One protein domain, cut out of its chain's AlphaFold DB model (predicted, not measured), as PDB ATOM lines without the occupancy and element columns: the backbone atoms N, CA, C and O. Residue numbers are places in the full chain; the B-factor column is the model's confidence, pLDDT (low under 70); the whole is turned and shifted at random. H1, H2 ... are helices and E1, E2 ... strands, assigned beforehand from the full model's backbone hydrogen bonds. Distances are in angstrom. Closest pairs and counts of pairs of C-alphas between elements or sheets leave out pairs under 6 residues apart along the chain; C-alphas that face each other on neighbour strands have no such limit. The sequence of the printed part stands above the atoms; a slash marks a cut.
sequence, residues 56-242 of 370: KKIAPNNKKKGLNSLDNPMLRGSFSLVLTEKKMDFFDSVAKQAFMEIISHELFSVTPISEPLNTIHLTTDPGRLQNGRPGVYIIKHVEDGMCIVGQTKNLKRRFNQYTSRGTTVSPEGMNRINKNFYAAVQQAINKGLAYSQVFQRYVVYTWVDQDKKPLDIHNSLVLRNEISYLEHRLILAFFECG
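Overview. This is residues 56 to 242 of the 370 residues of the protein "ORF in intron" of Pleodorina californica (UniProt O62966). A strongly twisted sheet of four strands lies between helices: the long H2 and H5 cover one face, and H3 is over the other. H1 packs on H2 and H5 away from the sheet, making a three-helix bundle with them, while H4 only grazes the sheet and is near H3. The printed part has 187 residues, with five named helices and four named strands in the order H1 H2 E1 E2 E3 H3 H4 E4 H5. The mixed sheet runs E1 E4 E2 E3, and the class is mixed, helices and strands. The whole is compact, with a radius of gyration of the C-alphas of 17.0 A and spans of 49 by 38 by 33 A.

Along the chain. H1, residues 60 to 70, begins at C-alpha 60 (28.565, 62.802, 59.349). H2 holds residues 85 to 104 and is 28.4 A long. E1 is residues 119 to 121, E2 residues 135 to 141, 19.8 A, and E3 residues 147 to 152. H3 is residues 155 to 166, 17.9 A, and H4 residues 179 to 190. E4, residues 199 to 206, is 20.2 A long, and H5, residues 221 to 240, is 28.4 A long and ends at C-alpha 240 (30.495, 53.268, 50.993).

Arrangement. E1 and E4 are parallel, with N 120 and O 201 2.8 A apart. E4 and E2 are antiparallel, with N 202 and O 138 at 2.8 A. E2 and E3 form an antiparallel hairpin, with N 139 and O 148 at 2.8 A. H5 is on the sheet at a height of 8.7 A, over E2 and E3 and along the strands; its closest C-alphas to E3 are Ile 235 and Val 149, 6.2 A. On the same face H2 has a height of 8.5 A. H2 and H5 touch at a steep tilt of 42 degrees, the same way, closest at the C-alphas of Ala 95 and Leu 234, 5.8 A. H1 touches H5 at a shallow tilt of 29 degrees, opposite ways, with the C-alphas of Gly 66 and Ala 237 closest at 4.0 A. H1 and H2, a helical hairpin, touch at the C-alphas of Leu 70 and Asp 92, 6.7 A. On the opposite face H3 is over E2 at a height of 10.3 A, slantwise to the strands. E3, H3 H4 and E4 form a split strand-helix-strand unit, two strands running the same way with E2 between them, and its crossover is right-handed. H3 and H4 are close but not clearly touching. Every O i to N i+4 pair is within hydrogen-bond range in H1, H2, H4 and H5, and 6 of 8 are in H3.

Size, cuts and confidence. The C-alphas farthest apart, of Leu 81 and Ile 113, are 49.5 A apart. The printed part has no cut. The long links are H1 to H2, H2 to E1, E1 to E2, H3 to H4 and E4 to H5. The mean pLDDT of the printed part is 71.8; residues 68 to 84 and 162 to 180 are among those under 70.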
ATOM      1  N   LYS A  56      19.153  57.846  67.159       51.16
ATOM      2  CA  LYS A  56      20.599  57.687  66.905       51.16
ATOM      3  C   LYS A  56      20.949  58.245  65.523       51.16
ATOM      4  O   LYS A  56      20.386  57.819  64.512       51.16
ATOM      5  N   LYS A  57      21.893  59.194  65.482       52.50
ATOM      6  CA  LYS A  57      22.387  59.824  64.247       52.50
ATOM      7  C   LYS A  57      23.486  58.990  63.593       52.50
ATOM      8  O   LYS A  57      24.408  58.524  64.256       52.50
ATOM      9  N   ILE A  58      23.418  58.866  62.269       56.69
ATOM     10  CA  ILE A  58      24.504  58.310  61.454       56.69
ATOM     11  C   ILE A  58      25.664  59.318  61.442       56.69
ATOM     12  O   ILE A  58      25.443  60.517  61.260       56.69
ATOM     13  N   ALA A  59      26.899  58.844  61.627       56.88
ATOM     14  CA  ALA A  59      28.076  59.710  61.680       56.88
ATOM     15  C   ALA A  59      28.212  60.574  60.398       56.88
ATOM     16  O   ALA A  59      28.128  60.030  59.290       56.88
ATOM     17  N   PRO A  60      28.490  61.892  60.502       54.56
ATOM     18  CA  PRO A  60      28.565  62.802  59.349       54.56
ATOM     19  C   PRO A  60      29.560  62.361  58.263       54.56
ATOM     20  O   PRO A  60      29.296  62.508  57.069       54.56
ATOM     21  N   ASN A  61      30.677  61.750  58.672       61.75
ATOM     22  CA  ASN A  61      31.700  61.228  57.762       61.75
ATOM     23  C   ASN A  61      31.193  60.072  56.889       61.75
ATOM     24  O   ASN A  61      31.651  59.924  55.758       61.75
ATOM     25  N   ASN A  62      30.226  59.287  57.369       61.84
ATOM     26  CA  ASN A  62      29.665  58.174  56.605       61.84
ATOM     27  C   ASN A  62      28.755  58.697  55.493       61.84
ATOM     28  O   ASN A  62      28.859  58.242  54.360       61.84
ATOM     29  N   LYS A  63      27.949  59.728  55.772       65.31
ATOM     30  CA  LYS A  63      27.079  60.380  54.778       65.31
ATOM     31  C   LYS A  63      27.869  60.937  53.586       65.31
ATOM     32  O   LYS A  63      27.464  60.751  52.441       65.31
ATOM     33  N   LYS A  64      29.008  61.588  53.848       70.44
ATOM     34  CA  LYS A  64      29.871  62.166  52.802       70.44
ATOM     35  C   LYS A  64      30.484  61.095  51.891       70.44
ATOM     36  O   LYS A  64      30.581  61.316  50.689       70.44
ATOM     37  N   LYS A  65      30.848  59.928  52.436       67.31
ATOM     38  CA  LYS A  65      31.400  58.814  51.646       67.31
ATOM     39  C   LYS A  65      30.404  58.275  50.621       67.31
ATOM     40  O   LYS A  65      30.754  58.175  49.452       67.31
ATOM     41  N   GLY A  66      29.157  58.015  51.020       65.31
ATOM     42  CA  GLY A  66      28.139  57.510  50.089       65.31
ATOM     43  C   GLY A  66      27.792  58.487  48.972       65.31
ATOM     44  O   GLY A  66      27.648  58.071  47.824       65.31
ATOM     45  N   LEU A  67      27.721  59.788  49.282       73.00
ATOM     46  CA  LEU A  67      27.509  60.832  48.272       73.00
ATOM     47  C   LEU A  67      28.634  60.855  47.235       73.00
ATOM     48  O   LEU A  67      28.354  60.797  46.042       73.00
ATOM     49  N   ASN A  68      29.892  60.835  47.681       69.88
ATOM     50  CA  ASN A  68      31.044  60.832  46.778       69.88
ATOM     51  C   ASN A  68      31.047  59.613  45.834       69.88
ATOM     52  O   ASN A  68      31.499  59.699  44.694       69.88
ATOM     53  N   SER A  69      30.516  58.474  46.276       66.00
ATOM     54  CA  SER A  69      30.412  57.265  45.449       66.00
ATOM     55  C   SER A  69      29.346  57.373  44.360       66.00
ATOM     56  O   SER A  69      29.501  56.803  43.273       66.00
ATOM     57  N   LEU A  70      28.300  58.167  44.605       64.88
ATOM     58  CA  LEU A  70      27.312  58.542  43.594       64.88
ATOM     59  C   LEU A  70      27.856  59.560  42.576       64.88
ATOM     60  O   LEU A  70      27.251  59.742  41.523       64.88
ATOM     61  N   ASP A  71      29.012  60.164  42.842       63.81
ATOM     62  CA  ASP A  71      29.705  61.069  41.920       63.81
ATOM     63  C   ASP A  71      30.852  60.388  41.155       63.81
ATOM     64  O   ASP A  71      31.404  60.970  40.225       63.81
ATOM     65  N   ASN A  72      31.212  59.145  41.503       62.78
ATOM     66  CA  ASN A  72      32.382  58.481  40.931       62.78
ATOM     67  C   ASN A  72      32.127  57.946  39.499       62.78
ATOM     68  O   ASN A  72      31.355  56.991  39.331       62.78
ATOM     69  N   PRO A  73      32.825  58.472  38.470       50.94
ATOM     70  CA  PRO A  73      32.650  58.059  37.081       50.94
ATOM     71  C   PRO A  73      33.229  56.674  36.769       50.94
ATOM     72  O   PRO A  73      32.749  56.013  35.851       50.94
ATOM     73  N   MET A  74      34.212  56.176  37.530       45.72
ATOM     74  CA  MET A  74      34.773  54.833  37.306       45.72
ATOM     75  C   MET A  74      33.738  53.729  37.544       45.72
ATOM     76  O   MET A  74      33.780  52.693  36.888       45.72
ATOM     77  N   LEU A  75      32.770  53.980  38.428       46.88
ATOM     78  CA  LEU A  75      31.667  53.060  38.712       46.88
ATOM     79  C   LEU A  75      30.537  53.148  37.666       46.88
ATOM     80  O   LEU A  75      29.643  52.305  37.668       46.88
ATOM     81  N   ARG A  76      30.584  54.133  36.750       47.28
ATOM     82  CA  ARG A  76      29.666  54.244  35.597       47.28
ATOM     83  C   ARG A  76      30.037  53.273  34.469       47.28
ATOM     84  O   ARG A  76      29.152  52.779  33.779       47.28
ATOM     85  N   GLY A  77      31.328  52.963  34.299       37.00
ATOM     86  CA  GLY A  77      31.844  52.155  33.182       37.00
ATOM     87  C   GLY A  77      31.483  50.661  33.221       37.00
ATOM     88  O   GLY A  77      31.596  49.972  32.207       37.00
ATOM     89  N   SER A  78      31.012  50.155  34.362       42.22
ATOM     90  CA  SER A  78      30.723  48.729  34.583       42.22
ATOM     91  C   SER A  78      29.419  48.249  33.925       42.22
ATOM     92  O   SER A  78      29.213  47.046  33.783       42.22
ATOM     93  N   PHE A  79      28.549  49.173  33.499       46.41
ATOM     94  CA  PHE A  79      27.257  48.900  32.853       46.41
ATOM     95  C   PHE A  79      27.332  49.204  31.364       46.41
ATOM     96  O   PHE A  79      26.594  50.019  30.813       46.41
ATOM     97  N   SER A  80      28.277  48.556  30.698       39.28
ATOM     98  CA  SER A  80      28.386  48.625  29.249       39.28
ATOM     99  C   SER A  80      27.256  47.805  28.634       39.28
ATOM    100  O   SER A  80      27.441  46.618  28.404       39.28
ATOM    101  N   LEU A  81      26.076  48.417  28.467       45.53
ATOM    102  CA  LEU A  81      25.135  48.274  27.341       45.53
ATOM    103  C   LEU A  81      23.726  48.750  27.770       45.53
ATOM    104  O   LEU A  81      23.127  48.222  28.702       45.53
ATOM    105  N   VAL A  82      23.157  49.684  26.998       53.22
ATOM    106  CA  VAL A  82      21.733  50.104  26.978       53.22
ATOM    107  C   VAL A  82      21.267  51.210  27.952       53.22
ATOM    108  O   VAL A  82      20.087  51.250  28.288       53.22
ATOM    109  N   LEU A  83      22.104  52.168  28.364       58.59
ATOM    110  CA  LEU A  83      21.604  53.438  28.931       58.59
ATOM    111  C   LEU A  83      22.295  54.634  28.274       58.59
ATOM    112  O   LEU A  83      23.504  54.623  28.065       58.59
ATOM    113  N   THR A  84      21.515  55.656  27.922       67.38
ATOM    114  CA  THR A  84      22.052  56.934  27.442       67.38
ATOM    115  C   THR A  84      22.581  57.746  28.622       67.38
ATOM    116  O   THR A  84      22.131  57.564  29.751       67.38
ATOM    117  N   GLU A  85      23.489  58.685  28.361       71.12
ATOM    118  CA  GLU A  85      24.014  59.607  29.379       71.12
ATOM    119  C   GLU A  85      22.894  60.333  30.133       71.12
ATOM    120  O   GLU A  85      22.811  60.235  31.353       71.12
ATOM    121  N   LYS A  86      21.919  60.885  29.398       73.81
ATOM    122  CA  LYS A  86      20.723  61.518  29.979       73.81
ATOM    123  C   LYS A  86      19.963  60.605  30.950       73.81
ATOM    124  O   LYS A  86      19.465  61.073  31.970       73.81
ATOM    125  N   LYS A  87      19.843  59.307  30.638       72.81
ATOM    126  CA  LYS A  87      19.186  58.337  31.529       72.81
ATOM    127  C   LYS A  87      20.033  58.053  32.765       72.81
ATOM    128  O   LYS A  87      19.483  57.964  33.856       72.81
ATOM    129  N   MET A  88      21.349  57.920  32.605       74.88
ATOM    130  CA  MET A  88      22.257  57.726  33.737       74.88
ATOM    131  C   MET A  88      22.206  58.914  34.699       74.88
ATOM    132  O   MET A  88      22.015  58.699  35.890       74.88
ATOM    133  N   ASP A  89      22.264  60.146  34.188       78.62
ATOM    134  CA  ASP A  89      22.175  61.361  35.008       78.62
ATOM    135  C   ASP A  89      20.841  61.447  35.760       78.62
ATOM    136  O   ASP A  89      20.805  61.766  36.951       78.62
ATOM    137  N   PHE A  90      19.740  61.095  35.087       83.94
ATOM    138  CA  PHE A  90      18.431  60.998  35.722       83.94
ATOM    139  C   PHE A  90      18.445  59.999  36.890       83.94
ATOM    140  O   PHE A  90      18.094  60.368  38.011       83.94
ATOM    141  N   PHE A  91      18.905  58.761  36.687       82.56
ATOM    142  CA  PHE A  91      18.928  57.761  37.761       82.56
ATOM    143  C   PHE A  91      19.948  58.071  38.863       82.56
ATOM    144  O   PHE A  91      19.677  57.771  40.025       82.56
ATOM    145  N   ASP A  92      21.077  58.703  38.542       80.38
ATOM    146  CA  ASP A  92      22.031  59.215  39.532       80.38
ATOM    147  C   ASP A  92      21.357  60.262  40.436       80.38
ATOM    148  O   ASP A  92      21.524  60.229  41.657       80.38
ATOM    149  N   SER A  93      20.551  61.162  39.862       85.94
ATOM    150  CA  SER A  93      19.803  62.161  40.635       85.94
ATOM    151  C   SER A  93      18.773  61.517  41.573       85.94
ATOM    152  O   SER A  93      18.725  61.855  42.758       85.94
ATOM    153  N   VAL A  94      18.036  60.513  41.081       88.56
ATOM    154  CA  VAL A  94      17.078  59.726  41.870       88.56
ATOM    155  C   VAL A  94      17.799  58.989  43.001       88.56
ATOM    156  O   VAL A  94      17.361  59.041  44.149       88.56
ATOM    157  N   ALA A  95      18.933  58.345  42.713       86.56
ATOM    158  CA  ALA A  95      19.719  57.628  43.713       86.56
ATOM    159  C   ALA A  95      20.213  58.562  44.827       86.56
ATOM    160  O   ALA A  95      20.100  58.222  46.005       86.56
ATOM    161  N   LYS A  96      20.717  59.751  44.471       87.56
ATOM    162  CA  LYS A  96      21.182  60.768  45.428       87.56
ATOM    163  C   LYS A  96      20.059  61.259  46.331       87.56
ATOM    164  O   LYS A  96      20.242  61.302  47.547       87.56
ATOM    165  N   GLN A  97      18.911  61.606  45.753       89.56
ATOM    166  CA  GLN A  97      17.749  62.066  46.512       89.56
ATOM    167  C   GLN A  97      17.256  60.982  47.473       89.56
ATOM    168  O   GLN A  97      17.161  61.231  48.674       89.56
ATOM    169  N   ALA A  98      17.053  59.760  46.976       90.06
ATOM    170  CA  ALA A  98      16.592  58.640  47.787       90.06
ATOM    171  C   ALA A  98      17.569  58.304  48.920       90.06
ATOM    172  O   ALA A  98      17.160  58.114  50.063       90.06
ATOM    173  N   PHE A  99      18.870  58.266  48.622       87.19
ATOM    174  CA  PHE A  99      19.909  58.042  49.621       87.19
ATOM    175  C   PHE A  99      19.868  59.112  50.723       87.19
ATOM    176  O   PHE A  99      19.831  58.783  51.909       87.19
ATOM    177  N   MET A 100      19.819  60.391  50.345       88.31
ATOM    178  CA  MET A 100      19.758  61.501  51.295       88.31
ATOM    179  C   MET A 100      18.510  61.442  52.171       88.31
ATOM    180  O   MET A 100      18.609  61.621  53.387       88.31
ATOM    181  N   GLU A 101      17.363  61.144  51.567       89.19
ATOM    182  CA  GLU A 101      16.096  61.007  52.268       89.19
ATOM    183  C   GLU A 101      16.161  59.844  53.272       89.19
ATOM    184  O   GLU A 101      15.955  60.059  54.464       89.19
ATOM    185  N   ILE A 102      16.577  58.641  52.869       86.88
ATOM    186  CA  ILE A 102      16.671  57.462  53.758       86.88
ATOM    187  C   ILE A 102      17.663  57.659  54.912       86.88
ATOM    188  O   ILE A 102      17.422  57.198  56.031       86.88
ATOM    189  N   ILE A 103      18.801  58.308  54.662       82.00
ATOM    190  CA  ILE A 103      19.803  58.575  55.705       82.00
ATOM    191  C   ILE A 103      19.316  59.653  56.674       82.00
ATOM    192  O   ILE A 103      19.654  59.600  57.855       82.00
ATOM    193  N   SER A 104      18.520  60.616  56.198       83.19
ATOM    194  CA  SER A 104      17.905  61.630  57.061       83.19
ATOM    195  C   SER A 104      16.847  61.048  58.002       83.19
ATOM    196  O   SER A 104      16.606  61.611  59.068       83.19
ATOM    197  N   HIS A 105      16.273  59.892  57.653       77.56
ATOM    198  CA  HIS A 105      15.461  59.113  58.577       77.56
ATOM    199  C   HIS A 105      16.383  58.479  59.629       77.56
ATOM    200  O   HIS A 105      17.044  57.462  59.389       77.56
ATOM    201  N   GLU A 106      16.463  59.123  60.794       70.69
ATOM    202  CA  GLU A 106      17.238  58.650  61.941       70.69
ATOM    203  C   GLU A 106      16.754  57.269  62.422       70.69
ATOM    204  O   GLU A 106      15.653  56.818  62.097       70.69
ATOM    205  N   LEU A 107      17.602  56.570  63.178       74.12
ATOM    206  CA  LEU A 107      17.263  55.263  63.734       74.12
ATOM    207  C   LEU A 107      16.295  55.421  64.910       74.12
ATOM    208  O   LEU A 107      16.484  56.290  65.767       74.12
ATOM    209  N   PHE A 108      15.271  54.572  64.943       70.31
ATOM    210  CA  PHE A 108      14.247  54.561  65.983       70.31
ATOM    211  C   PHE A 108      14.582  53.497  67.024       70.31
ATOM    212  O   PHE A 108      15.049  52.411  66.685       70.31
ATOM    213  N   SER A 109      14.316  53.801  68.293       69.62
ATOM    214  CA  SER A 109      14.297  52.773  69.331       69.62
ATOM    215  C   SER A 109      13.026  51.944  69.173       69.62
ATOM    216  O   SER A 109      11.949  52.506  68.971       69.62
ATOM    217  N   VAL A 110      13.160  50.621  69.236       74.62
ATOM    218  CA  VAL A 110      12.043  49.684  69.133       74.62
ATOM    219  C   VAL A 110      12.009  48.814  70.380       74.62
ATOM    220  O   VAL A 110      13.038  48.348  70.866       74.62
ATOM    221  N   THR A 111      10.805  48.621  70.901       77.88
ATOM    222  CA  THR A 111      10.493  47.791  72.068       77.88
ATOM    223  C   THR A 111       9.449  46.736  71.687       77.88
ATOM    224  O   THR A 111       8.753  46.914  70.685       77.88
ATOM    225  N   PRO A 112       9.272  45.656  72.472       78.81
ATOM    226  CA  PRO A 112       8.281  44.614  72.161       78.81
ATOM    227  C   PRO A 112       6.841  45.130  72.028       78.81
ATOM    228  O   PRO A 112       6.048  44.567  71.278       78.81
ATOM    229  N   ILE A 113       6.524  46.236  72.706       79.44
ATOM    230  CA  ILE A 113       5.217  46.910  72.657       79.44
ATOM    231  C   ILE A 113       5.065  47.887  71.479       79.44
ATOM    232  O   ILE A 113       4.000  48.469  71.306       79.44
ATOM    233  N   SER A 114       6.117  48.113  70.689       75.81
ATOM    234  CA  SER A 114       6.073  49.048  69.558       75.81
ATOM    235  C   SER A 114       5.145  48.544  68.455       75.81
ATOM    236  O   SER A 114       5.110  47.353  68.153       75.81
ATOM    237  N   GLU A 115       4.415  49.436  67.793       77.50
ATOM    238  CA  GLU A 115       3.592  49.034  66.652       77.50
ATOM    239  C   GLU A 115       4.450  48.585  65.451       77.50
ATOM    240  O   GLU A 115       5.584  49.046  65.274       77.50
ATOM    241  N   PRO A 116       3.930  47.687  64.590       73.81
ATOM    242  CA  PRO A 116       4.580  47.340  63.334       73.81
ATOM    243  C   PRO A 116       4.846  48.571  62.465       73.81
ATOM    244  O   PRO A 116       3.971  49.411  62.258       73.81
ATOM    245  N   LEU A 117       6.040  48.648  61.880       72.75
ATOM    246  CA  LEU A 117       6.426  49.807  61.086       72.75
ATOM    247  C   LEU A 117       5.801  49.773  59.688       72.75
ATOM    248  O   LEU A 117       5.837  48.772  58.956       72.75
ATOM    249  N   ASN A 118       5.253  50.916  59.285       74.38
ATOM    250  CA  ASN A 118       4.652  51.099  57.970       74.38
ATOM    251  C   ASN A 118       5.703  51.236  56.863       74.38
ATOM    252  O   ASN A 118       6.897  51.423  57.099       74.38
ATOM    253  N   THR A 119       5.246  51.084  55.621       83.31
ATOM    254  CA  THR A 119       6.089  51.389  54.462       83.31
ATOM    255  C   THR A 119       6.161  52.896  54.275       83.31
ATOM    256  O   THR A 119       5.137  53.571  54.297       83.31
ATOM    257  N   ILE A 120       7.367  53.395  54.044       85.69
ATOM    258  CA  ILE A 120       7.679  54.786  53.758       85.69
ATOM    259  C   ILE A 120       7.847  54.934  52.243       85.69
ATOM    260  O   ILE A 120       8.653  54.237  51.618       85.69
ATOM    261  N   HIS A 121       7.073  55.837  51.650       88.06
ATOM    262  CA  HIS A 121       7.209  56.224  50.250       88.06
ATOM    263  C   HIS A 121       8.069  57.475  50.176       88.06
ATOM    264  O   HIS A 121       7.713  58.492  50.768       88.06
ATOM    265  N   LEU A 122       9.195  57.378  49.474       88.31
ATOM    266  CA  LEU A 122      10.100  58.506  49.308       88.31
ATOM    267  C   LEU A 122       9.554  59.496  48.281       88.31
ATOM    268  O   LEU A 122       8.711  59.156  47.446       88.31
ATOM    269  N   THR A 123      10.091  60.711  48.290       88.75
ATOM    270  CA  THR A 123       9.801  61.714  47.251       88.75
ATOM    271  C   THR A 123      10.145  61.214  45.848       88.75
ATOM    272  O   THR A 123       9.488  61.581  44.875       88.75
ATOM    273  N   THR A 124      11.121  60.313  45.758       86.38
ATOM    274  CA  THR A 124      11.555  59.666  44.523       86.38
ATOM    275  C   THR A 124      10.599  58.586  44.016       86.38
ATOM    276  O   THR A 124      10.802  58.104  42.910       86.38
ATOM    277  N   ASP A 125       9.568  58.190  44.771       84.94
ATOM    278  CA  ASP A 125       8.537  57.254  44.312       84.94
ATOM    279  C   ASP A 125       7.320  58.023  43.762       84.94
ATOM    280  O   ASP A 125       6.374  58.296  44.511       84.94
ATOM    281  N   PRO A 126       7.276  58.350  42.453       73.56
ATOM    282  CA  PRO A 126       6.158  59.092  41.865       73.56
ATOM    283  C   PRO A 126       4.840  58.309  41.930       73.56
ATOM    284  O   PRO A 126       3.757  58.886  41.828       73.56
ATOM    285  N   GLY A 127       4.922  56.986  42.101       72.88
ATOM    286  CA  GLY A 127       3.765  56.124  42.219       72.88
ATOM    287  C   GLY A 127       3.044  56.295  43.549       72.88
ATOM    288  O   GLY A 127       1.823  56.240  43.541       72.88
ATOM    289  N   ARG A 128       3.761  56.473  44.672       80.12
ATOM    290  CA  ARG A 128       3.230  56.389  46.055       80.12
ATOM    291  C   ARG A 128       2.248  55.227  46.275       80.12
ATOM    292  O   ARG A 128       1.313  55.315  47.065       80.12
ATOM    293  N   LEU A 129       2.419  54.138  45.529       67.00
ATOM    294  CA  LEU A 129       1.446  53.054  45.417       67.00
ATOM    295  C   LEU A 129       2.158  51.742  45.708       67.00
ATOM    296  O   LEU A 129       3.136  51.392  45.045       67.00
ATOM    297  N   GLN A 130       1.673  51.012  46.710       67.69
ATOM    298  CA  GLN A 130       2.309  49.782  47.162       67.69
ATOM    299  C   GLN A 130       1.535  48.520  46.760       67.69
ATOM    300  O   GLN A 130       0.310  48.508  46.721       67.69
ATOM    301  N   ASN A 131       2.301  47.435  46.574       61.34
ATOM    302  CA  ASN A 131       1.903  46.079  46.167       61.34
ATOM    303  C   ASN A 131       1.592  45.928  44.665       61.34
ATOM    304  O   ASN A 131       0.781  46.637  44.091       61.34
ATOM    305  N   GLY A 132       2.267  44.974  44.015       67.56
ATOM    306  CA  GLY A 132       2.059  44.610  42.605       67.56
ATOM    307  C   GLY A 132       2.940  45.363  41.603       67.56
ATOM    308  O   GLY A 132       3.168  44.857  40.504       67.56
ATOM    309  N   ARG A 133       3.487  46.526  41.981       77.38
ATOM    310  CA  ARG A 133       4.325  47.347  41.101       77.38
ATOM    311  C   ARG A 133       5.800  46.972  41.172       77.38
ATOM    312  O   ARG A 133       6.361  46.852  42.263       77.38
ATOM    313  N   PRO A 134       6.458  46.820  40.024       80.06
ATOM    314  CA  PRO A 134       7.896  46.663  39.992       80.06
ATOM    315  C   PRO A 134       8.632  47.946  40.377       80.06
ATOM    316  O   PRO A 134       8.225  49.043  40.002       80.06
ATOM    317  N   GLY A 135       9.757  47.791  41.068       85.06
ATOM    318  CA  GLY A 135      10.592  48.915  41.465       85.06
ATOM    319  C   GLY A 135      11.833  48.518  42.248       85.06
ATOM    320  O   GLY A 135      12.070  47.327  42.488       85.06
ATOM    321  N   VAL A 136      12.586  49.538  42.661       86.56
ATOM    322  CA  VAL A 136      13.704  49.429  43.605       86.56
ATOM    323  C   VAL A 136      13.210  49.798  45.002       86.56
ATOM    324  O   VAL A 136      12.517  50.799  45.195       86.56
ATOM    325  N   TYR A 137      13.565  48.971  45.979       86.25
ATOM    326  CA  TYR A 137      13.119  49.074  47.363       86.25
ATOM    327  C   TYR A 137      14.292  48.892  48.313       86.25
ATOM    328  O   TYR A 137      15.285  48.244  47.975       86.25
ATOM    329  N   ILE A 138      14.143  49.425  49.523       86.38
ATOM    330  CA  ILE A 138      15.135  49.305  50.585       86.38
ATOM    331  C   ILE A 138      14.459  48.812  51.861       86.38
ATOM    332  O   ILE A 138      13.406  49.306  52.253       86.38
ATOM    333  N   ILE A 139      15.054  47.817  52.510       83.56
ATOM    334  CA  ILE A 139      14.674  47.363  53.848       83.56
ATOM    335  C   ILE A 139      15.815  47.734  54.782       83.56
ATOM    336  O   ILE A 139      16.929  47.249  54.607       83.56
ATOM    337  N   LYS A 140      15.538  48.589  55.759       82.81
ATOM    338  CA  LYS A 140      16.510  49.075  56.740       82.81
ATOM    339  C   LYS A 140      16.200  48.469  58.100       82.81
ATOM    340  O   LYS A 140      15.055  48.528  58.546       82.81
ATOM    341  N   HIS A 141      17.207  47.904  58.747       80.00
ATOM    342  CA  HIS A 141      17.124  47.488  60.137       80.00
ATOM    343  C   HIS A 141      17.224  48.713  61.044       80.00
ATOM    344  O   HIS A 141      18.053  49.602  60.840       80.00
ATOM    345  N   VAL A 142      16.312  48.794  62.006       76.38
ATOM    346  CA  VAL A 142      16.081  50.019  62.781       76.38
ATOM    347  C   VAL A 142      17.098  50.253  63.889       76.38
ATOM    348  O   VAL A 142      17.302  51.405  64.252       76.38
ATOM    349  N   GLU A 143      17.757  49.207  64.397       74.25
ATOM    350  CA  GLU A 143      18.709  49.343  65.511       74.25
ATOM    351  C   GLU A 143      20.126  49.713  65.047       74.25
ATOM    352  O   GLU A 143      20.772  50.571  65.649       74.25
ATOM    353  N   ASP A 144      20.612  49.076  63.979       72.06
ATOM    354  CA  ASP A 144      21.993  49.213  63.482       72.06
ATOM    355  C   ASP A 144      22.096  49.968  62.147       72.06
ATOM    356  O   ASP A 144      23.193  50.301  61.700       72.06
ATOM    357  N   GLY A 145      20.963  50.265  61.505       73.31
ATOM    358  CA  GLY A 145      20.910  50.965  60.227       73.31
ATOM    359  C   GLY A 145      21.305  50.128  59.013       73.31
ATOM    360  O   GLY A 145      21.390  50.688  57.917       73.31
ATOM    361  N   MET A 146      21.520  48.817  59.159       75.88
ATOM    362  CA  MET A 146      21.883  47.969  58.029       75.88
ATOM    363  C   MET A 146      20.752  47.893  56.999       75.88
ATOM    364  O   MET A 146      19.585  47.691  57.332       75.88
ATOM    365  N   CYS A 147      21.100  48.011  55.722       76.94
ATOM    366  CA  CYS A 147      20.168  48.142  54.611       76.94
ATOM    367  C   CYS A 147      20.321  46.999  53.597       76.94
ATOM    368  O   CYS A 147      21.416  46.704  53.111       76.94
ATOM    369  N   ILE A 148      19.191  46.407  53.209       77.19
ATOM    370  CA  ILE A 148      19.049  45.569  52.018       77.19
ATOM    371  C   ILE A 148      18.409  46.415  50.925       77.19
ATOM    372  O   ILE A 148      17.270  46.848  51.074       77.19
ATOM    373  N   VAL A 149      19.115  46.596  49.814       79.44
ATOM    374  CA  VAL A 149      18.554  47.154  48.579       79.44
ATOM    375  C   VAL A 149      18.165  45.989  47.674       79.44
ATOM    376  O   VAL A 149      18.891  44.996  47.600       79.44
ATOM    377  N   GLY A 150      17.008  46.077  47.026       79.00
ATOM    378  CA  GLY A 150      16.534  45.013  46.153       79.00
ATOM    379  C   GLY A 150      15.463  45.456  45.168       79.00
ATOM    380  O   GLY A 150      14.748  46.435  45.390       79.00
ATOM    381  N   GLN A 151      15.278  44.662  44.116       81.62
ATOM    382  CA  GLN A 151      14.151  44.801  43.192       81.62
ATOM    383  C   GLN A 151      13.012  43.829  43.532       81.62
ATOM    384  O   GLN A 151      13.212  42.635  43.803       81.62
ATOM    385  N   THR A 152      11.766  44.302  43.486       79.56
ATOM    386  CA  THR A 152      10.590  43.426  43.622       79.56
ATOM    387  C   THR A 152       9.358  44.010  42.940       79.56
ATOM    388  O   THR A 152       9.256  45.207  42.737       79.56
ATOM    389  N   LYS A 153       8.397  43.155  42.578       80.19
ATOM    390  CA  LYS A 153       7.031  43.576  42.214       80.19
ATOM    391  C   LYS A 153       6.089  43.603  43.412       80.19
ATOM    392  O   LYS A 153       5.027  44.205  43.384       80.19
ATOM    393  N   ASN A 154       6.441  42.893  44.476       82.12
ATOM    394  CA  ASN A 154       5.595  42.741  45.645       82.12
ATOM    395  C   ASN A 154       6.453  42.925  46.895       82.12
ATOM    396  O   ASN A 154       7.195  42.018  47.285       82.12
ATOM    397  N   LEU A 155       6.384  44.124  47.483       78.56
ATOM    398  CA  LEU A 155       7.180  44.457  48.659       78.56
ATOM    399  C   LEU A 155       6.728  43.647  49.872       78.56
ATOM    400  O   LEU A 155       7.584  43.110  50.562       78.56
ATOM    401  N   LYS A 156       5.418  43.446  50.073       79.06
ATOM    402  CA  LYS A 156       4.893  42.599  51.157       79.06
ATOM    403  C   LYS A 156       5.423  41.167  51.071       79.06
ATOM    404  O   LYS A 156       5.930  40.647  52.053       79.06
ATOM    405  N   ARG A 157       5.379  40.534  49.894       79.75
ATOM    406  CA  ARG A 157       5.900  39.169  49.689       79.75
ATOM    407  C   ARG A 157       7.408  39.104  49.906       79.75
ATOM    408  O   ARG A 157       7.888  38.164  50.529       79.75
ATOM    409  N   ARG A 158       8.154  40.075  49.372       75.69
ATOM    410  CA  ARG A 158       9.612  40.123  49.518       75.69
ATOM    411  C   ARG A 158      10.009  40.336  50.977       75.69
ATOM    412  O   ARG A 158      10.882  39.638  51.468       75.69
ATOM    413  N   PHE A 159       9.327  41.243  51.660       73.31
ATOM    414  CA  PHE A 159       9.470  41.466  53.086       73.31
ATOM    415  C   PHE A 159       9.179  40.190  53.870       73.31
ATOM    416  O   PHE A 159      10.052  39.706  54.575       73.31
ATOM    417  N   ASN A 160       8.016  39.574  53.639       71.56
ATOM    418  CA  ASN A 160       7.642  38.316  54.278       71.56
ATOM    419  C   ASN A 160       8.664  37.210  54.021       71.56
ATOM    420  O   ASN A 160       8.896  36.390  54.887       71.56
ATOM    421  N   GLN A 161       9.314  37.184  52.858       70.69
ATOM    422  CA  GLN A 161      10.395  36.237  52.595       70.69
ATOM    423  C   GLN A 161      11.633  36.497  53.466       70.69
ATOM    424  O   GLN A 161      12.323  35.543  53.820       70.69
ATOM    425  N   TYR A 162      11.943  37.753  53.790       67.25
ATOM    426  CA  TYR A 162      13.013  38.085  54.731       67.25
ATOM    427  C   TYR A 162      12.614  37.772  56.177       67.25
ATOM    428  O   TYR A 162      13.468  37.343  56.947       67.25
ATOM    429  N   THR A 163      11.332  37.914  56.527       60.81
ATOM    430  CA  THR A 163      10.843  37.676  57.892       60.81
ATOM    431  C   THR A 163      10.507  36.212  58.190       60.81
ATOM    432  O   THR A 163      10.758  35.730  59.285       60.81
ATOM    433  N   SER A 164       9.985  35.457  57.222       55.66
ATOM    434  CA  SER A 164       9.547  34.065  57.406       55.66
ATOM    435  C   SER A 164      10.687  33.048  57.326       55.66
ATOM    436  O   SER A 164      10.480  31.874  57.605       55.66
ATOM    437  N   ARG A 165      11.879  33.456  56.876       52.47
ATOM    438  CA  ARG A 165      13.046  32.569  56.725       52.47
ATOM    439  C   ARG A 165      13.851  32.359  58.001       52.47
ATOM    440  O   ARG A 165      14.744  31.524  57.991       52.47
ATOM    441  N   GLY A 166      13.563  33.097  59.066       47.84
ATOM    442  CA  GLY A 166      14.263  32.934  60.336       47.84
ATOM    443  C   GLY A 166      13.363  32.516  61.493       47.84
ATOM    444  O   GLY A 166      13.718  32.782  62.634       47.84
ATOM    445  N   THR A 167      12.213  31.891  61.219       46.50
ATOM    446  CA  THR A 167      11.486  31.090  62.221       46.50
ATOM    447  C   THR A 167      11.990  29.646  62.274       46.50
ATOM    448  O   THR A 167      11.829  28.977  63.288       46.50
ATOM    449  N   THR A 168      12.634  29.157  61.212       43.22
ATOM    450  CA  THR A 168      13.282  27.845  61.178       43.22
ATOM    451  C   THR A 168      14.796  28.006  61.246       43.22
ATOM    452  O   THR A 168      15.438  28.490  60.314       43.22
ATOM    453  N   VAL A 169      15.381  27.578  62.365       44.41
ATOM    454  CA  VAL A 169      16.831  27.436  62.523       44.41
ATOM    455  C   VAL A 169      17.283  26.315  61.589       44.41
ATOM    456  O   VAL A 169      17.184  25.137  61.911       44.41
ATOM    457  N   SER A 170      17.723  26.662  60.381       43.31
ATOM    458  CA  SER A 170      18.437  25.713  59.528       43.31
ATOM    459  C   SER A 170      19.786  25.398  60.195       43.31
ATOM    460  O   SER A 170      20.559  26.334  60.415       43.31
ATOM    461  N   PRO A 171      20.107  24.118  60.479       39.94
ATOM    462  CA  PRO A 171      21.388  23.721  61.079       39.94
ATOM    463  C   PRO A 171      22.607  24.062  60.208       39.94
ATOM    464  O   PRO A 171      23.737  24.062  60.683       39.94
ATOM    465  N   GLU A 172      22.391  24.376  58.929       43.53
ATOM    466  CA  GLU A 172      23.442  24.488  57.918       43.53
ATOM    467  C   GLU A 172      23.622  25.912  57.383       43.53
ATOM    468  O   GLU A 172      23.937  26.079  56.213       43.53
ATOM    469  N   GLY A 173      23.401  26.971  58.170       44.53
ATOM    470  CA  GLY A 173      23.869  28.328  57.819       44.53
ATOM    471  C   GLY A 173      23.488  28.847  56.416       44.53
ATOM    472  O   GLY A 173      24.111  29.785  55.915       44.53
ATOM    473  N   MET A 174      22.474  28.257  55.772       42.69
ATOM    474  CA  MET A 174      22.082  28.491  54.379       42.69
ATOM    475  C   MET A 174      21.090  29.650  54.281       42.69
ATOM    476  O   MET A 174      20.169  29.656  53.458       42.69
ATOM    477  N   ASN A 175      21.272  30.682  55.104       44.47
ATOM    478  CA  ASN A 175      20.571  31.921  54.850       44.47
ATOM    479  C   ASN A 175      21.209  32.607  53.645       44.47
ATOM    480  O   ASN A 175      22.325  33.107  53.691       44.47
ATOM    481  N   ARG A 176      20.451  32.639  52.541       48.03
ATOM    482  CA  ARG A 176      20.733  33.476  51.355       48.03
ATOM    483  C   ARG A 176      20.660  34.978  51.663       48.03
ATOM    484  O   ARG A 176      20.906  35.804  50.799       48.03
ATOM    485  N   ILE A 177      20.222  35.319  52.870       49.81
ATOM    486  CA  ILE A 177      20.195  36.666  53.424       49.81
ATOM    487  C   ILE A 177      21.510  36.818  54.189       49.81
ATOM    488  O   ILE A 177      21.891  35.902  54.912       49.81
ATOM    489  N   ASN A 178      22.219  37.931  53.996       58.38
ATOM    490  CA  ASN A 178      23.546  38.145  54.568       58.38
ATOM    491  C   ASN A 178      23.599  37.768  56.062       58.38
ATOM    492  O   ASN A 178      22.725  38.164  56.836       58.38
ATOM    493  N   LYS A 179      24.640  37.017  56.450       61.47
ATOM    494  CA  LYS A 179      24.832  36.489  57.807       61.47
ATOM    495  C   LYS A 179      24.721  37.566  58.889       61.47
ATOM    496  O   LYS A 179      24.166  37.276  59.940       61.47
ATOM    497  N   ASN A 180      25.173  38.792  58.617       62.44
ATOM    498  CA  ASN A 180      25.132  39.887  59.587       62.44
ATOM    499  C   ASN A 180      23.709  40.435  59.775       62.44
ATOM    500  O   ASN A 180      23.287  40.576  60.918       62.44
ATOM    501  N   PHE A 181      22.935  40.651  58.695       70.25
ATOM    502  CA  PHE A 181      21.506  41.015  58.823       70.25
ATOM    503  C   PHE A 181      20.771  39.956  59.595       70.25
ATOM    504  O   PHE A 181      19.990  40.248  60.487       70.25
ATOM    505  N   TYR A 182      21.022  38.709  59.206       70.12
ATOM    506  CA  TYR A 182      20.351  37.582  59.790       70.12
ATOM    507  C   TYR A 182      20.663  37.511  61.284       70.12
ATOM    508  O   TYR A 182      19.735  37.415  62.074       70.12
ATOM    509  N   ALA A 183      21.931  37.650  61.680       69.69
ATOM    510  CA  ALA A 183      22.336  37.666  63.080       69.69
ATOM    511  C   ALA A 183      21.687  38.810  63.875       69.69
ATOM    512  O   ALA A 183      21.127  38.548  64.935       69.69
ATOM    513  N   ALA A 184      21.696  40.043  63.355       70.69
ATOM    514  CA  ALA A 184      21.060  41.189  64.013       70.69
ATOM    515  C   ALA A 184      19.554  40.968  64.218       70.69
ATOM    516  O   ALA A 184      19.000  41.218  65.284       70.69
ATOM    517  N   VAL A 185      18.899  40.399  63.211       73.56
ATOM    518  CA  VAL A 185      17.467  40.113  63.242       73.56
ATOM    519  C   VAL A 185      17.141  38.975  64.205       73.56
ATOM    520  O   VAL A 185      16.192  39.081  64.975       73.56
ATOM    521  N   GLN A 186      17.951  37.913  64.223       73.56
ATOM    522  CA  GLN A 186      17.842  36.836  65.210       73.56
ATOM    523  C   GLN A 186      18.032  37.357  66.633       73.56
ATOM    524  O   GLN A 186      17.269  37.002  67.526       73.56
ATOM    525  N   GLN A 187      18.993  38.255  66.842       75.25
ATOM    526  CA  GLN A 187      19.182  38.904  68.132       75.25
ATOM    527  C   GLN A 187      17.942  39.708  68.544       75.25
ATOM    528  O   GLN A 187      17.530  39.630  69.698       75.25
ATOM    529  N   ALA A 188      17.325  40.443  67.619       74.81
ATOM    530  CA  ALA A 188      16.117  41.211  67.892       74.81
ATOM    531  C   ALA A 188      14.913  40.314  68.248       74.81
ATOM    532  O   ALA A 188      14.171  40.606  69.184       74.81
ATOM    533  N   ILE A 189      14.764  39.170  67.575       74.81
ATOM    534  CA  ILE A 189      13.717  38.179  67.880       74.81
ATOM    535  C   ILE A 189      13.937  37.540  69.243       74.81
ATOM    536  O   ILE A 189      12.989  37.387  70.007       74.81
ATOM    537  N   ASN A 190      15.187  37.223  69.583       76.06
ATOM    538  CA  ASN A 190      15.537  36.698  70.902       76.06
ATOM    539  C   ASN A 190      15.221  37.700  72.028       76.06
ATOM    540  O   ASN A 190      15.009  37.289  73.162       76.06
ATOM    541  N   LYS A 191      15.142  39.004  71.719       77.50
ATOM    542  CA  LYS A 191      14.672  40.060  72.636       77.50
ATOM    543  C   LYS A 191      13.140  40.222  72.658       77.50
ATOM    544  O   LYS A 191      12.638  41.163  73.266       77.50
ATOM    545  N   GLY A 192      12.391  39.346  71.988       76.25
ATOM    546  CA  GLY A 192      10.928  39.387  71.933       76.25
ATOM    547  C   GLY A 192      10.348  40.369  70.910       76.25
ATOM    548  O   GLY A 192       9.155  40.654  70.969       76.25
ATOM    549  N   LEU A 193      11.156  40.892  69.978       76.44
ATOM    550  CA  LEU A 193      10.665  41.758  68.902       76.44
ATOM    551  C   LEU A 193      10.122  40.933  67.732       76.44
ATOM    552  O   LEU A 193      10.735  39.969  67.269       76.44
ATOM    553  N   ALA A 194       8.993  41.361  67.182       74.94
ATOM    554  CA  ALA A 194       8.494  40.855  65.920       74.94
ATOM    555  C   ALA A 194       9.324  41.406  64.753       74.94
ATOM    556  O   ALA A 194       9.708  42.576  64.708       74.94
ATOM    557  N   TYR A 195       9.504  40.586  63.721       72.81
ATOM    558  CA  TYR A 195      10.188  40.991  62.492       72.81
ATOM    559  C   TYR A 195       9.625  42.276  61.856       72.81
ATOM    560  O   TYR A 195      10.359  43.064  61.267       72.81
ATOM    561  N   SER A 196       8.312  42.496  61.934       71.88
ATOM    562  CA  SER A 196       7.663  43.698  61.393       71.88
ATOM    563  C   SER A 196       7.926  44.968  62.203       71.88
ATOM    564  O   SER A 196       7.670  46.057  61.697       71.88
ATOM    565  N   GLN A 197       8.431  44.843  63.431       75.44
ATOM    566  CA  GLN A 197       8.808  45.967  64.289       75.44
ATOM    567  C   GLN A 197      10.263  46.400  64.042       75.44
ATOM    568  O   GLN A 197      10.587  47.573  64.175       75.44
ATOM    569  N   VAL A 198      11.144  45.482  63.622       76.75
ATOM    570  CA  VAL A 198      12.598  45.737  63.499       76.75
ATOM    571  C   VAL A 198      13.031  46.281  62.134       76.75
ATOM    572  O   VAL A 198      14.212  46.556  61.909       76.75
ATOM    573  N   PHE A 199      12.093  46.442  61.198       81.56
ATOM    574  CA  PHE A 199      12.397  46.835  59.827       81.56
ATOM    575  C   PHE A 199      11.558  47.999  59.322       81.56
ATOM    576  O   PHE A 199      10.330  47.976  59.369       81.56
ATOM    577  N   GLN A 200      12.231  48.945  58.674       82.00
ATOM    578  CA  GLN A 200      11.601  49.969  57.852       82.00
ATOM    579  C   GLN A 200      11.678  49.597  56.382       82.00
ATOM    580  O   GLN A 200      12.719  49.172  55.877       82.00
ATOM    581  N   ARG A 201      10.556  49.774  55.689       85.50
ATOM    582  CA  ARG A 201      10.416  49.479  54.265       85.50
ATOM    583  C   ARG A 201      10.348  50.800  53.519       85.50
ATOM    584  O   ARG A 201       9.393  51.539  53.708       85.50
ATOM    585  N   TYR A 202      11.322  51.069  52.670       86.56
ATOM    586  CA  TYR A 202      11.388  52.264  51.844       86.56
ATOM    587  C   TYR A 202      11.111  51.899  50.387       86.56
ATOM    588  O   TYR A 202      11.727  50.981  49.833       86.56
ATOM    589  N   VAL A 203      10.184  52.619  49.761       87.94
ATOM    590  CA  VAL A 203       9.972  52.563  48.312       87.94
ATOM    591  C   VAL A 203      10.794  53.667  47.681       87.94
ATOM    592  O   VAL A 203      10.552  54.840  47.954       87.94
ATOM    593  N   VAL A 204      11.776  53.284  46.864       87.31
ATOM    594  CA  VAL A 204      12.674  54.252  46.232       87.31
ATOM    595  C   VAL A 204      12.099  54.742  44.919       87.31
ATOM    596  O   VAL A 204      11.976  55.943  44.728       87.31
ATOM    597  N   TYR A 205      11.753  53.826  44.018       87.56
ATOM    598  CA  TYR A 205      11.228  54.178  42.701       87.56
ATOM    599  C   TYR A 205      10.393  53.028  42.139       87.56
ATOM    600  O   TYR A 205      10.797  51.866  42.254       87.56
ATOM    601  N   THR A 206       9.259  53.339  41.504       87.25
ATOM    602  CA  THR A 206       8.366  52.358  40.869       87.25
ATOM    603  C   THR A 206       8.194  52.624  39.371       87.25
ATOM    604  O   THR A 206       8.085  53.765  38.932       87.25
ATOM    605  N   TRP A 207       8.177  51.555  38.569       85.62
ATOM    606  CA  TRP A 207       8.030  51.627  37.112       85.62
ATOM    607  C   TRP A 207       6.556  51.572  36.738       85.62
ATOM    608  O   TRP A 207       5.904  50.527  36.864       85.62
ATOM    609  N   VAL A 208       6.045  52.714  36.290       84.94
ATOM    610  CA  VAL A 208       4.637  52.917  35.961       84.94
ATOM    611  C   VAL A 208       4.497  53.714  34.665       84.94
ATOM    612  O   VAL A 208       5.409  54.453  34.298       84.94
ATOM    613  N   ASP A 209       3.379  53.545  33.965       84.06
ATOM    614  CA  ASP A 209       3.016  54.392  32.826       84.06
ATOM    615  C   ASP A 209       2.355  55.715  33.275       84.06
ATOM    616  O   ASP A 209       2.270  56.024  34.468       84.06
ATOM    617  N   GLN A 210       1.891  56.506  32.303       84.19
ATOM    618  CA  GLN A 210       1.217  57.792  32.530       84.19
ATOM    619  C   GLN A 210      -0.088  57.652  33.338       84.19
ATOM    620  O   GLN A 210      -0.407  58.531  34.136       84.19
ATOM    621  N   ASP A 211      -0.778  56.513  33.223       84.88
ATOM    622  CA  ASP A 211      -1.986  56.176  33.989       84.88
ATOM    623  C   ASP A 211      -1.658  55.587  35.371       84.88
ATOM    624  O   ASP A 211      -2.528  55.069  36.077       84.88
ATOM    625  N   LYS A 212      -0.380  55.612  35.767       81.50
ATOM    626  CA  LYS A 212       0.137  54.942  36.958       81.50
ATOM    627  C   LYS A 212      -0.120  53.432  36.927       81.50
ATOM    628  O   LYS A 212      -0.261  52.852  37.999       81.50
ATOM    629  N   LYS A 213      -0.184  52.749  35.788       82.94
ATOM    630  CA  LYS A 213      -0.274  51.278  35.730       82.94
ATOM    631  C   LYS A 213       1.122  50.647  35.712       82.94
ATOM    632  O   LYS A 213       2.067  51.274  35.243       82.94
ATOM    633  N   PRO A 214       1.304  49.426  36.256       78.19
ATOM    634  CA  PRO A 214       2.610  48.768  36.284       78.19
ATOM    635  C   PRO A 214       3.148  48.479  34.877       78.19
ATOM    636  O   PRO A 214       2.446  47.882  34.063       78.19
ATOM    637  N   LEU A 215       4.418  48.806  34.625       80.06
ATOM    638  CA  LEU A 215       5.089  48.442  33.371       80.06
ATOM    639  C   LEU A 215       5.517  46.965  33.355       80.06
ATOM    640  O   LEU A 215       5.924  46.395  34.378       80.06
ATOM    641  N   ASP A 216       5.501  46.345  32.172       74.62
ATOM    642  CA  ASP A 216       6.008  44.984  31.999       74.62
ATOM    643  C   ASP A 216       7.535  44.943  31.852       74.62
ATOM    644  O   ASP A 216       8.118  45.131  30.786       74.62
ATOM    645  N   ILE A 217       8.197  44.636  32.961       72.19
ATOM    646  CA  ILE A 217       9.658  44.503  33.011       72.19
ATOM    647  C   ILE A 217      10.161  43.141  32.570       72.19
ATOM    648  O   ILE A 217      11.313  43.043  32.164       72.19
ATOM    649  N   HIS A 218       9.367  42.069  32.664       67.06
ATOM    650  CA  HIS A 218       9.912  40.745  32.335       67.06
ATOM    651  C   HIS A 218      10.268  40.651  30.856       67.06
ATOM    652  O   HIS A 218      11.300  40.062  30.523       67.06
ATOM    653  N   ASN A 219       9.477  41.327  30.027       70.19
ATOM    654  CA  ASN A 219       9.637  41.354  28.584       70.19
ATOM    655  C   ASN A 219      10.401  42.589  28.073       70.19
ATOM    656  O   ASN A 219      10.614  42.708  26.871       70.19
ATOM    657  N   SER A 220      10.871  43.482  28.956       69.25
ATOM    658  CA  SER A 220      11.636  44.672  28.562       69.25
ATOM    659  C   SER A 220      13.056  44.664  29.123       69.25
ATOM    660  O   SER A 220      13.294  44.972  30.291       69.25
ATOM    661  N   LEU A 221      14.029  44.354  28.260       66.06
ATOM    662  CA  LEU A 221      15.454  44.427  28.601       66.06
ATOM    663  C   LEU A 221      15.868  45.844  29.029       66.06
ATOM    664  O   LEU A 221      16.640  45.995  29.971       66.06
ATOM    665  N   VAL A 222      15.310  46.871  28.381       71.69
ATOM    666  CA  VAL A 222      15.583  48.280  28.699       71.69
ATOM    667  C   VAL A 222      15.181  48.586  30.138       71.69
ATOM    668  O   VAL A 222      16.014  49.037  30.918       71.69
ATOM    669  N   LEU A 223      13.944  48.256  30.527       72.94
ATOM    670  CA  LEU A 223      13.473  48.518  31.887       72.94
ATOM    671  C   LEU A 223      14.268  47.714  32.925       72.94
ATOM    672  O   LEU A 223      14.575  48.219  33.997       72.94
ATOM    673  N   ARG A 224      14.667  46.473  32.612       71.81
ATOM    674  CA  ARG A 224      15.523  45.671  33.507       71.81
ATOM    675  C   ARG A 224      16.882  46.325  33.740       71.81
ATOM    676  O   ARG A 224      17.367  46.304  34.871       71.81
ATOM    677  N   ASN A 225      17.477  46.906  32.702       69.56
ATOM    678  CA  ASN A 225      18.759  47.596  32.804       69.56
ATOM    679  C   ASN A 225      18.638  48.893  33.612       69.56
ATOM    680  O   ASN A 225      19.475  49.143  34.473       69.56
ATOM    681  N   GLU A 226      17.569  49.665  33.406       77.25
ATOM    682  CA  GLU A 226      17.274  50.878  34.181       77.25
ATOM    683  C   GLU A 226      17.125  50.585  35.684       77.25
ATOM    684  O   GLU A 226      17.773  51.225  36.513       77.25
ATOM    685  N   ILE A 227      16.333  49.568  36.047       78.62
ATOM    686  CA  ILE A 227      16.125  49.180  37.453       78.62
ATOM    687  C   ILE A 227      17.431  48.682  38.077       78.62
ATOM    688  O   ILE A 227      17.761  49.049  39.205       78.62
ATOM    689  N   SER A 228      18.194  47.876  37.334       74.00
ATOM    690  CA  SER A 228      19.468  47.319  37.807       74.00
ATOM    691  C   SER A 228      20.529  48.387  38.006       74.00
ATOM    692  O   SER A 228      21.296  48.309  38.963       74.00
ATOM    693  N   TYR A 229      20.543  49.407  37.148       77.69
ATOM    694  CA  TYR A 229      21.412  50.556  37.324       77.69
ATOM    695  C   TYR A 229      21.071  51.301  38.616       77.69
ATOM    696  O   TYR A 229      21.938  51.456  39.473       77.69
ATOM    697  N   LEU A 230      19.803  51.684  38.810       80.88
ATOM    698  CA  LEU A 230      19.382  52.410  40.012       80.88
ATOM    699  C   LEU A 230      19.649  51.613  41.301       80.88
ATOM    700  O   LEU A 230      20.186  52.159  42.265       80.88
ATOM    701  N   GLU A 231      19.323  50.316  41.313       81.19
ATOM    702  CA  GLU A 231      19.638  49.415  42.428       81.19
ATOM    703  C   GLU A 231      21.140  49.419  42.733       81.19
ATOM    704  O   GLU A 231      21.535  49.585  43.887       81.19
ATOM    705  N   HIS A 232      21.983  49.284  41.709       75.12
ATOM    706  CA  HIS A 232      23.426  49.271  41.890       75.12
ATOM    707  C   HIS A 232      23.960  50.585  42.466       75.12
ATOM    708  O   HIS A 232      24.774  50.556  43.388       75.12
ATOM    709  N   ARG A 233      23.494  51.739  41.967       75.56
ATOM    710  CA  ARG A 233      23.913  53.054  42.484       75.56
ATOM    711  C   ARG A 233      23.585  53.202  43.965       75.56
ATOM    712  O   ARG A 233      24.427  53.657  44.736       75.56
ATOM    713  N   LEU A 234      22.406  52.749  44.383       79.25
ATOM    714  CA  LEU A 234      22.016  52.763  45.790       79.25
ATOM    715  C   LEU A 234      22.863  51.799  46.624       79.25
ATOM    716  O   LEU A 234      23.351  52.198  47.678       79.25
ATOM    717  N   ILE A 235      23.101  50.568  46.150       74.94
ATOM    718  CA  ILE A 235      23.982  49.612  46.841       74.94
ATOM    719  C   ILE A 235      25.364  50.227  47.068       74.94
ATOM    720  O   ILE A 235      25.867  50.171  48.185       74.94
ATOM    721  N   LEU A 236      25.956  50.843  46.042       71.31
ATOM    722  CA  LEU A 236      27.249  51.521  46.150       71.31
ATOM    723  C   LEU A 236      27.236  52.629  47.202       71.31
ATOM    724  O   LEU A 236      28.117  52.670  48.058       71.31
ATOM    725  N   ALA A 237      26.234  53.509  47.156       75.00
ATOM    726  CA  ALA A 237      26.121  54.627  48.086       75.00
ATOM    727  C   ALA A 237      26.050  54.142  49.538       75.00
ATOM    728  O   ALA A 237      26.822  54.577  50.389       75.00
ATOM    729  N   PHE A 238      25.162  53.188  49.819       74.81
ATOM    730  CA  PHE A 238      25.017  52.633  51.158       74.81
ATOM    731  C   PHE A 238      26.213  51.768  51.567       74.81
ATOM    732  O   PHE A 238      26.537  51.725  52.751       74.81
ATOM    733  N   PHE A 239      26.896  51.101  50.633       69.44
ATOM    734  CA  PHE A 239      28.084  50.296  50.930       69.44
ATOM    735  C   PHE A 239      29.235  51.186  51.385       69.44
ATOM    736  O   PHE A 239      29.846  50.935  52.418       69.44
ATOM    737  N   GLU A 240      29.455  52.287  50.679       68.62
ATOM    738  CA  GLU A 240      30.495  53.268  50.993       68.62
ATOM    739  C   GLU A 240      30.164  54.075  52.263       68.62
ATOM    740  O   GLU A 240      31.052  54.560  52.966       68.62
ATOM    741  N   CYS A 241      28.881  54.133  52.640       65.19
ATOM    742  CA  CYS A 241      28.442  54.559  53.971       65.19
ATOM    743  C   CYS A 241      28.626  53.517  55.081       65.19
ATOM    744  O   CYS A 241      28.390  53.851  56.244       65.19
ATOM    745  N   GLY A 242      28.988  52.277  54.752       62.34
ATOM    746  CA  GLY A 242      29.061  51.155  55.689       62.34
ATOM    747  C   GLY A 242      27.700  50.594  56.119       62.34
ATOM    748  O   GLY A 242      27.629  49.871  57.106       62.34
TER     749      GLY A 242